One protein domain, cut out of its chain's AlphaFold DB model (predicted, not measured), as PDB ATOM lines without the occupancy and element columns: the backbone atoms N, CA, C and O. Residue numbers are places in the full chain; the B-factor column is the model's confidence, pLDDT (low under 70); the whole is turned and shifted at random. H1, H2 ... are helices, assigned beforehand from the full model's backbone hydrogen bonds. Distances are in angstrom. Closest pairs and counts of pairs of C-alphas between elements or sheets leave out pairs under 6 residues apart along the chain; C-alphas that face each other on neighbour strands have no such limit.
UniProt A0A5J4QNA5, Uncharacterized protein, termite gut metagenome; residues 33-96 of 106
ATOM      1  N   ASN A  33      73.789-116.115  83.487       87.69
ATOM      2  CA  ASN A  33      75.100-115.488  83.538       87.69
ATOM      3  C   ASN A  33      74.985-114.092  84.194       87.69
ATOM      4  O   ASN A  33      74.222-113.260  83.687       87.69
ATOM      5  N   PRO A  34      75.735-113.796  85.275       89.44
ATOM      6  CA  PRO A  34      75.667-112.506  85.970       89.44
ATOM      7  C   PRO A  34      76.004-111.314  85.061       89.44
ATOM      8  O   PRO A  34      75.464-110.225  85.235       89.44
ATOM      9  N   LEU A  35      76.814-111.532  84.021       90.81
ATOM     10  CA  LEU A  35      77.200-110.503  83.058       90.81
ATOM     11  C   LEU A  35      76.138-110.256  81.973       90.81
ATOM     12  O   LEU A  35      76.284-109.331  81.174       90.81
ATOM     13  N   SER A  36      75.047-111.032  81.930       90.25
ATOM     14  CA  SER A  36      74.005-110.923  80.891       90.25
ATOM     15  C   SER A  36      73.458-109.506  80.745       90.25
ATOM     16  O   SER A  36      73.216-109.034  79.632       90.25
ATOM     17  N   PHE A  37      73.271-108.808  81.869       89.81
ATOM     18  CA  PHE A  37      72.733-107.452  81.867       89.81
ATOM     19  C   PHE A  37      73.709-106.456  81.235       89.81
ATOM     20  O   PHE A  37      73.346-105.747  80.296       89.81
ATOM     21  N   ILE A  38      74.966-106.437  81.683       89.88
ATOM     22  CA  ILE A  38      75.968-105.509  81.148       89.88
ATOM     23  C   ILE A  38      76.319-105.817  79.686       89.88
ATOM     24  O   ILE A  38      76.468-104.902  78.874       89.88
ATOM     25  N   ILE A  39      76.335-107.096  79.306       91.31
ATOM     26  CA  ILE A  39      76.483-107.528  77.912       91.31
ATOM     27  C   ILE A  39      75.319-107.006  77.064       91.31
ATOM     28  O   ILE A  39      75.549-106.457  75.985       91.31
ATOM     29  N   SER A  40      74.079-107.104  77.555       91.25
ATOM     30  CA  SER A  40      72.902-106.568  76.854       91.25
ATOM     31  C   SER A  40      73.037-105.069  76.592       91.25
ATOM     32  O   SER A  40      72.761-104.612  75.482       91.25
ATOM     33  N   GLN A  41      73.502-104.303  77.581       90.31
ATOM     34  CA  GLN A  41      73.717-102.862  77.437       90.31
ATOM     35  C   GLN A  41      74.813-102.545  76.405       90.31
ATOM     36  O   GLN A  41      74.595-101.739  75.494       90.31
ATOM     37  N   ALA A  42      75.950-103.245  76.464       90.06
ATOM     38  CA  ALA A  42      77.034-103.102  75.491       90.06
ATOM     39  C   ALA A  42      76.562-103.406  74.058       90.06
ATOM     40  O   ALA A  42      76.838-102.654  73.114       90.06
ATOM     41  N   LEU A  43      75.803-104.493  73.888       92.19
ATOM     42  CA  LEU A  43      75.228-104.874  72.603       92.19
ATOM     43  C   LEU A  43      74.190-103.877  72.112       92.19
ATOM     44  O   LEU A  43      74.165-103.586  70.919       92.19
ATOM     45  N   GLN A  44      73.371-103.323  73.003       91.00
ATOM     46  CA  GLN A  44      72.408-102.290  72.652       91.00
ATOM     47  C   GLN A  44      73.126-101.053  72.105       91.00
ATOM     48  O   GLN A  44      72.743-100.546  71.052       91.00
ATOM     49  N   ILE A  45      74.210-100.607  72.751       88.44
ATOM     50  CA  ILE A  45      75.054 -99.504  72.262       88.44
ATOM     51  C   ILE A  45      75.632 -99.836  70.882       88.44
ATOM     52  O   ILE A  45      75.559 -99.022  69.957       88.44
ATOM     53  N   LYS A  46      76.181-101.043  70.716       90.44
ATOM     54  CA  LYS A  46      76.722-101.511  69.433       90.44
ATOM     55  C   LYS A  46      75.645-101.524  68.350       90.44
ATOM     56  O   LYS A  46      75.899-101.052  67.247       90.44
ATOM     57  N   PHE A  47      74.446-102.008  68.668       93.25
ATOM     58  CA  PHE A  47      73.304-102.079  67.765       93.25
ATOM     59  C   PHE A  47      72.858-100.688  67.317       93.25
ATOM     60  O   PHE A  47      72.796-100.436  66.115       93.25
ATOM     61  N   VAL A  48      72.596 -99.757  68.239       90.56
ATOM     62  CA  VAL A  48      72.084 -98.419  67.880       90.56
ATOM     63  C   VAL A  48      73.084 -97.605  67.058       90.56
ATOM     64  O   VAL A  48      72.657 -96.855  66.182       90.56
ATOM     65  N   LYS A  49      74.393 -97.821  67.264       90.12
ATOM     66  CA  LYS A  49      75.477 -97.210  66.473       90.12
ATOM     67  C   LYS A  49      75.584 -97.763  65.043       90.12
ATOM     68  O   LYS A  49      76.240 -97.150  64.203       90.12
ATOM     69  N   MET A  50      74.960 -98.903  64.728       91.88
ATOM     70  CA  MET A  50      74.924 -99.414  63.353       91.88
ATOM     71  C   MET A  50      73.981 -98.579  62.470       91.88
ATOM     72  O   MET A  50      72.929 -98.138  62.952       91.88
ATOM     73  N   PRO A  51      74.270 -98.451  61.155       93.06
ATOM     74  CA  PRO A  51      73.377 -97.790  60.207       93.06
ATOM     75  C   PRO A  51      71.944 -98.318  60.300       93.06
ATOM     76  O   PRO A  51      71.708 -99.529  60.283       93.06
ATOM     77  N   SER A  52      70.980 -97.404  60.385       89.56
ATOM     78  CA  SER A  52      69.569 -97.740  60.562       89.56
ATOM     79  C   SER A  52      68.995 -98.583  59.417       89.56
ATOM     80  O   SER A  52      69.451 -98.527  58.274       89.56
ATOM     81  N   GLY A  53      67.927 -99.326  59.718       91.25
ATOM     82  CA  GLY A  53      67.142-100.088  58.746       91.25
ATOM     83  C   GLY A  53      67.260-101.605  58.902       91.25
ATOM     84  O   GLY A  53      67.744-102.131  59.905       91.25
ATOM     85  N   LYS A  54      66.789-102.336  57.887       93.75
ATOM     86  CA  LYS A  54      66.641-103.803  57.930       93.75
ATOM     87  C   LYS A  54      67.965-104.558  58.058       93.75
ATOM     88  O   LYS A  54      67.996-105.634  58.643       93.75
ATOM     89  N   LYS A  55      69.068-104.004  57.540       93.81
ATOM     90  CA  LYS A  55      70.401-104.622  57.669       93.81
ATOM     91  C   LYS A  55      70.832-104.732  59.131       93.81
ATOM     92  O   LYS A  55      71.282-105.797  59.531       93.81
ATOM     93  N   ARG A  56      70.640-103.665  59.916       94.75
ATOM     94  CA  ARG A  56      70.904-103.659  61.360       94.75
ATOM     95  C   ARG A  56      70.022-104.670  62.092       94.75
ATOM     96  O   ARG A  56      70.527-105.453  62.880       94.75
ATOM     97  N   PHE A  57      68.727-104.710  61.787       95.44
ATOM     98  CA  PHE A  57      67.810-105.687  62.387       95.44
ATOM     99  C   PHE A  57      68.254-107.137  62.145       95.44
ATOM    100  O   PHE A  57      68.353-107.924  63.077       95.44
ATOM    101  N   ARG A  58      68.646-107.472  60.913       95.69
ATOM    102  CA  ARG A  58      69.148-108.810  60.553       95.69
ATOM    103  C   ARG A  58      70.480-109.189  61.218       95.69
ATOM    104  O   ARG A  58      70.883-110.339  61.097       95.69
ATOM    105  N   LYS A  59      71.166-108.258  61.891       95.81
ATOM    106  CA  LYS A  59      72.391-108.523  62.665       95.81
ATOM    107  C   LYS A  59      72.124-108.956  64.106       95.81
ATOM    108  O   LYS A  59      73.056-109.416  64.754       95.81
ATOM    109  N   ILE A  60      70.886-108.852  64.595       94.69
ATOM    110  CA  ILE A  60      70.527-109.250  65.965       94.69
ATOM    111  C   ILE A  60      70.961-110.693  66.283       94.69
ATOM    112  O   ILE A  60      71.653-110.860  67.282       94.69
ATOM    113  N   PRO A  61      70.678-111.715  65.446       94.31
ATOM    114  CA  PRO A  61      71.089-113.089  65.751       94.31
ATOM    115  C   PRO A  61      72.605-113.233  65.918       94.31
ATOM    116  O   PRO A  61      73.069-113.847  66.867       94.31
ATOM    117  N   GLU A  62      73.384-112.612  65.030       94.81
ATOM    118  CA  GLU A  62      74.850-112.628  65.096       94.81
ATOM    119  C   GLU A  62      75.364-111.998  66.392       94.81
ATOM    120  O   GLU A  62      76.230-112.579  67.041       94.81
ATOM    121  N   LEU A  63      74.809-110.850  66.799       94.69
ATOM    122  CA  LEU A  63      75.176-110.183  68.051       94.69
ATOM    123  C   LEU A  63      74.882-111.062  69.271       94.69
ATOM    124  O   LEU A  63      75.723-111.157  70.159       94.69
ATOM    125  N   LEU A  64      73.722-111.722  69.295       93.38
ATOM    126  CA  LEU A  64      73.330-112.603  70.393       93.38
ATOM    127  C   LEU A  64      74.227-113.847  70.464       93.38
ATOM    128  O   LEU A  64      74.799-114.126  71.514       93.38
ATOM    129  N   ILE A  65      74.415-114.543  69.337       92.25
ATOM    130  CA  ILE A  65      75.215-115.779  69.258       92.25
ATOM    131  C   ILE A  65      76.654-115.545  69.721       92.25
ATOM    132  O   ILE A  65      77.206-116.366  70.448       92.25
ATOM    133  N   THR A  66      77.267-114.440  69.296       93.94
ATOM    134  CA  THR A  66      78.694-114.179  69.538       93.94
ATOM    135  C   THR A  66      78.989-113.618  70.933       93.94
ATOM    136  O   THR A  66      80.119-113.728  71.392       93.94
ATOM    137  N   HIS A  67      78.004-113.039  71.636       93.25
ATOM    138  CA  HIS A  67      78.251-112.329  72.903       93.25
ATOM    139  C   HIS A  67      77.479-112.880  74.111       93.25
ATOM    140  O   HIS A  67      77.674-112.362  75.200       93.25
ATOM    141  N   PHE A  68      76.636-113.908  73.975       90.25
ATOM    142  CA  PHE A  68      75.986-114.586  75.119       90.25
ATOM    143  C   PHE A  68      76.512-116.003  75.372       90.25
ATOM    144  O   PHE A  68      75.892-116.790  76.083       90.25
ATOM    145  N   SER A  69      77.657-116.342  74.786       87.62
ATOM    146  CA  SER A  69      78.278-117.654  74.919       87.62
ATOM    147  C   SER A  69      79.750-117.493  75.282       87.62
ATOM    148  O   SER A  69      80.506-116.856  74.555       87.62
ATOM    149  N   ASP A  70      80.151-118.081  76.406       88.00
ATOM    150  CA  ASP A  70      81.490-117.981  77.000       88.00
ATOM    151  C   ASP A  70      82.618-118.582  76.146       88.00
ATOM    152  O   ASP A  70      83.784-118.193  76.255       88.00
ATOM    153  N   ILE A  71      82.261-119.502  75.250       89.44
ATOM    154  CA  ILE A  71      83.175-120.098  74.274       89.44
ATOM    155  C   ILE A  71      83.514-119.165  73.104       89.44
ATOM    156  O   ILE A  71      84.475-119.434  72.384       89.44
ATOM    157  N   GLN A  72      82.738-118.103  72.879       93.69
ATOM    158  CA  GLN A  72      82.942-117.203  71.744       93.69
ATOM    159  C   GLN A  72      84.042-116.189  72.040       93.69
ATOM    160  O   GLN A  72      84.158-115.662  73.149       93.69
ATOM    161  N   THR A  73      84.842-115.875  71.023       94.50
ATOM    162  CA  THR A  73      85.934-114.906  71.161       94.50
ATOM    163  C   THR A  73      85.395-113.511  71.468       94.50
ATOM    164  O   THR A  73      85.939-112.837  72.336       94.50
ATOM    165  N   GLU A  74      84.291-113.097  70.845       93.12
ATOM    166  CA  GLU A  74      83.695-111.778  71.067       93.12
ATOM    167  C   GLU A  74      83.180-111.602  72.501       93.12
ATOM    168  O   GLU A  74      83.328-110.522  73.075       93.12
ATOM    169  N   TYR A  75      82.624-112.660  73.103       93.06
ATOM    170  CA  TYR A  75      82.290-112.667  74.526       93.06
ATOM    171  C   TYR A  75      83.542-112.449  75.380       93.06
ATOM    172  O   TYR A  75      83.570-111.548  76.216       93.06
ATOM    173  N   GLN A  76      84.591-113.244  75.157       94.25
ATOM    174  CA  GLN A  76      85.816-113.188  75.962       94.25
ATOM    175  C   GLN A  76      86.514-111.829  75.847       94.25
ATOM    176  O   GLN A  76      86.987-111.282  76.843       94.25
ATOM    177  N   GLU A  77      86.552-111.261  74.642       93.94
ATOM    178  CA  GLU A  77      87.077-109.921  74.396       93.94
ATOM    179  C   GLU A  77      86.255-108.857  75.126       93.94
ATOM    180  O   GLU A  77      86.832-108.002  75.801       93.94
ATOM    181  N   LEU A  78      84.921-108.923  75.046       92.06
ATOM    182  CA  LEU A  78      84.045-107.989  75.750       92.06
ATOM    183  C   LEU A  78      84.249-108.069  77.267       92.06
ATOM    184  O   LEU A  78      84.471-107.035  77.893       92.06
ATOM    185  N   VAL A  79      84.239-109.269  77.852       93.06
ATOM    186  CA  VAL A  79      84.459-109.463  79.295       93.06
ATOM    187  C   VAL A  79      85.813-108.909  79.720       93.06
ATOM    188  O   VAL A  79      85.886-108.149  80.679       93.06
ATOM    189  N   LYS A  80      86.875-109.171  78.954       93.19
ATOM    190  CA  LYS A  80      88.203-108.608  79.231       93.19
ATOM    191  C   LYS A  80      88.207-107.076  79.199       93.19
ATOM    192  O   LYS A  80      88.871-106.440  80.017       93.19
ATOM    193  N   HIS A  81      87.489-106.458  78.263       92.00
ATOM    194  CA  HIS A  81      87.350-105.001  78.222       92.00
ATOM    195  C   HIS A  81      86.580-104.453  79.430       92.00
ATOM    196  O   HIS A  81      86.957-103.406  79.965       92.00
ATOM    197  N   LEU A  82      85.544-105.163  79.878       90.00
ATOM    198  CA  LEU A  82      84.796-104.824  81.084       90.00
ATOM    199  C   LEU A  82      85.675-104.951  82.335       90.00
ATOM    200  O   LEU A  82      85.750-104.001  83.101       90.00
ATOM    201  N   GLU A  83      86.435-106.036  82.492       92.38
ATOM    202  CA  GLU A  83      87.390-106.224  83.597       92.38
ATOM    203  C   GLU A  83      88.421-105.089  83.679       92.38
ATOM    204  O   GLU A  83      88.698-104.554  84.756       92.38
ATOM    205  N   ILE A  84      88.989-104.688  82.534       90.25
ATOM    206  CA  ILE A  84      89.939-103.568  82.463       90.25
ATOM    207  C   ILE A  84      89.269-102.266  82.918       90.25
ATOM    208  O   ILE A  84      89.877-101.492  83.661       90.25
ATOM    209  N   SER A  85      88.029-102.032  82.488       87.69
ATOM    210  CA  SER A  85      87.271-100.820  82.815       87.69
ATOM    211  C   SER A  85      86.860-100.783  84.291       87.69
ATOM    212  O   SER A  85      87.036 -99.756  84.943       87.69
ATOM    213  N   ALA A  86      86.397-101.907  84.838       88.69
ATOM    214  CA  ALA A  86      86.035-102.078  86.243       88.69
ATOM    215  C   ALA A  86      87.243-101.807  87.150       88.69
ATOM    216  O   ALA A  86      87.201-100.968  88.050       88.69
ATOM    217  N   LYS A  87      88.395-102.397  86.806       90.94
ATOM    218  CA  LYS A  87      89.656-102.163  87.516       90.94
ATOM    219  C   LYS A  87      90.114-100.706  87.456       90.94
ATOM    220  O   LYS A  87      90.653-100.204  88.440       90.94
ATOM    221  N   ALA A  88      89.935-100.030  86.322       88.38
ATOM    222  CA  ALA A  88      90.299 -98.621  86.176       88.38
ATOM    223  C   ALA A  88      89.419 -97.695  87.035       88.38
ATOM    224  O   ALA A  88      89.914 -96.685  87.530       88.38
ATOM    225  N   ASN A  89      88.150 -98.062  87.240       85.56
ATOM    226  CA  ASN A  89      87.188 -97.316  88.055       85.56
ATOM    227  C   ASN A  89      87.100 -97.807  89.512       85.56
ATOM    228  O   ASN A  89      86.371 -97.220  90.307       85.56
ATOM    229  N   ASN A  90      87.877 -98.833  89.883       92.31
ATOM    230  CA  ASN A  90      87.874 -99.448  91.211       92.31
ATOM    231  C   ASN A  90      86.464 -99.891  91.660       92.31
ATOM    232  O   ASN A  90      86.057 -99.633  92.794       92.31
ATOM    233  N   CYS A  91      85.740-100.546  90.754       90.56
ATOM    234  CA  CYS A  91      84.425-101.143  90.981       90.56
ATOM    235  C   CYS A  91      84.384-102.576  90.428       90.56
ATOM    236  O   CYS A  91      85.316-103.005  89.740       90.56
ATOM    237  N   GLU A  92      83.316-103.311  90.722       91.19
ATOM    238  CA  GLU A  92      83.021-104.590  90.069       91.19
ATOM    239  C   GLU A  92      82.461-104.367  88.654       91.19
ATOM    240  O   GLU A  92      82.056-103.260  88.284       91.19
ATOM    241  N   ILE A  93      82.436-105.418  87.829       88.19
ATOM    242  CA  ILE A  93      81.924-105.317  86.453       88.19
ATOM    243  C   ILE A  93      80.440-104.946  86.457       88.19
ATOM    244  O   ILE A  93      80.014-104.130  85.650       88.19
ATOM    245  N   GLU A  94      79.653-105.515  87.363       86.88
ATOM    246  CA  GLU A  94      78.215-105.274  87.487       86.88
ATOM    247  C   GLU A  94      77.879-103.837  87.914       86.88
ATOM    248  O   GLU A  94      76.745-103.394  87.740       86.88
ATOM    249  N   GLU A  95      78.858-103.116  88.461       87.00
ATOM    250  CA  GLU A  95      78.740-101.722  88.891       87.00
ATOM    251  C   GLU A  95      79.151-100.731  87.794       87.00
ATOM    252  O   GLU A  95      78.993 -99.522  87.969       87.00
ATOM    253  N   LEU A  96      79.676-101.218  86.665       85.25
ATOM    254  CA  LEU A  96      79.962-100.371  85.516       85.25
ATOM    255  C   LEU A  96      78.656 -99.862  84.909       85.25
ATOM    256  O   LEU A  96      77.805-100.643  84.474       85.25
TER     257      LEU A  96
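This is residues 33 to 96 of the 106 residues of an uncharacterized protein of termite gut metagenome (UniProt A0A5J4QNA5). H3 and H4 meet near their ends and make a wide corner, and H1 lies across the inside of its opening, running back past H3. The short H2 sits at one far end of the long axis, the end of H4 lies towards the other, and residues 90 to 96 fold back from there. The printed part has 64 residues with four named helices, in the order H1, H2, H3, H4, and no named strand; the class is all helix. It is only just compact, close to loose, with a radius of gyration of the C-alphas of 12.6 A, and elongated, spanning 40 by 23 by 16 A.

H1 is residues 36 to 48, 18.1 A long, beginning at C-alpha 36 at (74.005, -110.923, 80.891). H2 is residues 54 to 57, 5.0 A. H3 is residues 60 to 67, 10.8 A. H4, the longest, is residues 73 to 89, 24.4 A, ending at C-alpha 89 at (87.188, -97.316, 88.055).

H1 and H3 only just touch, with 3 pairs of C-alphas within 8 A, the closest those of Leu 43 and Leu 63 at 7.0 A. They run opposite ways at a steep tilt of 46 degrees. H1 and H2 are close but not clearly touching; their closest C-alphas, Phe 47 and Arg 56, are 7.0 A apart. H2 and H3 meet only through their link. H4 touches H3 with residues 73 to 78 alone, closest at the C-alphas of His 67 and Tyr 75, 4.4 A, at a steep tilt of 67 degrees, the same way. H1 and H4 are close but not clearly touching, about perpendicular at 77 degrees, with the C-alphas of Ile 39 and Leu 78 closest at 7.9 A. H2 and H4 are apart. In H1, H3 and H4 every O i to N i+4 pair is within hydrogen-bond range; H2 is too short for such a pair.

The two C-alphas farthest apart, of Lys 54 and Asn 90, are 39.7 A apart. The printed part has no cut, and its three links between helices are tight. Mean pLDDT of the printed part is 91.4, and no printed residue is under 70.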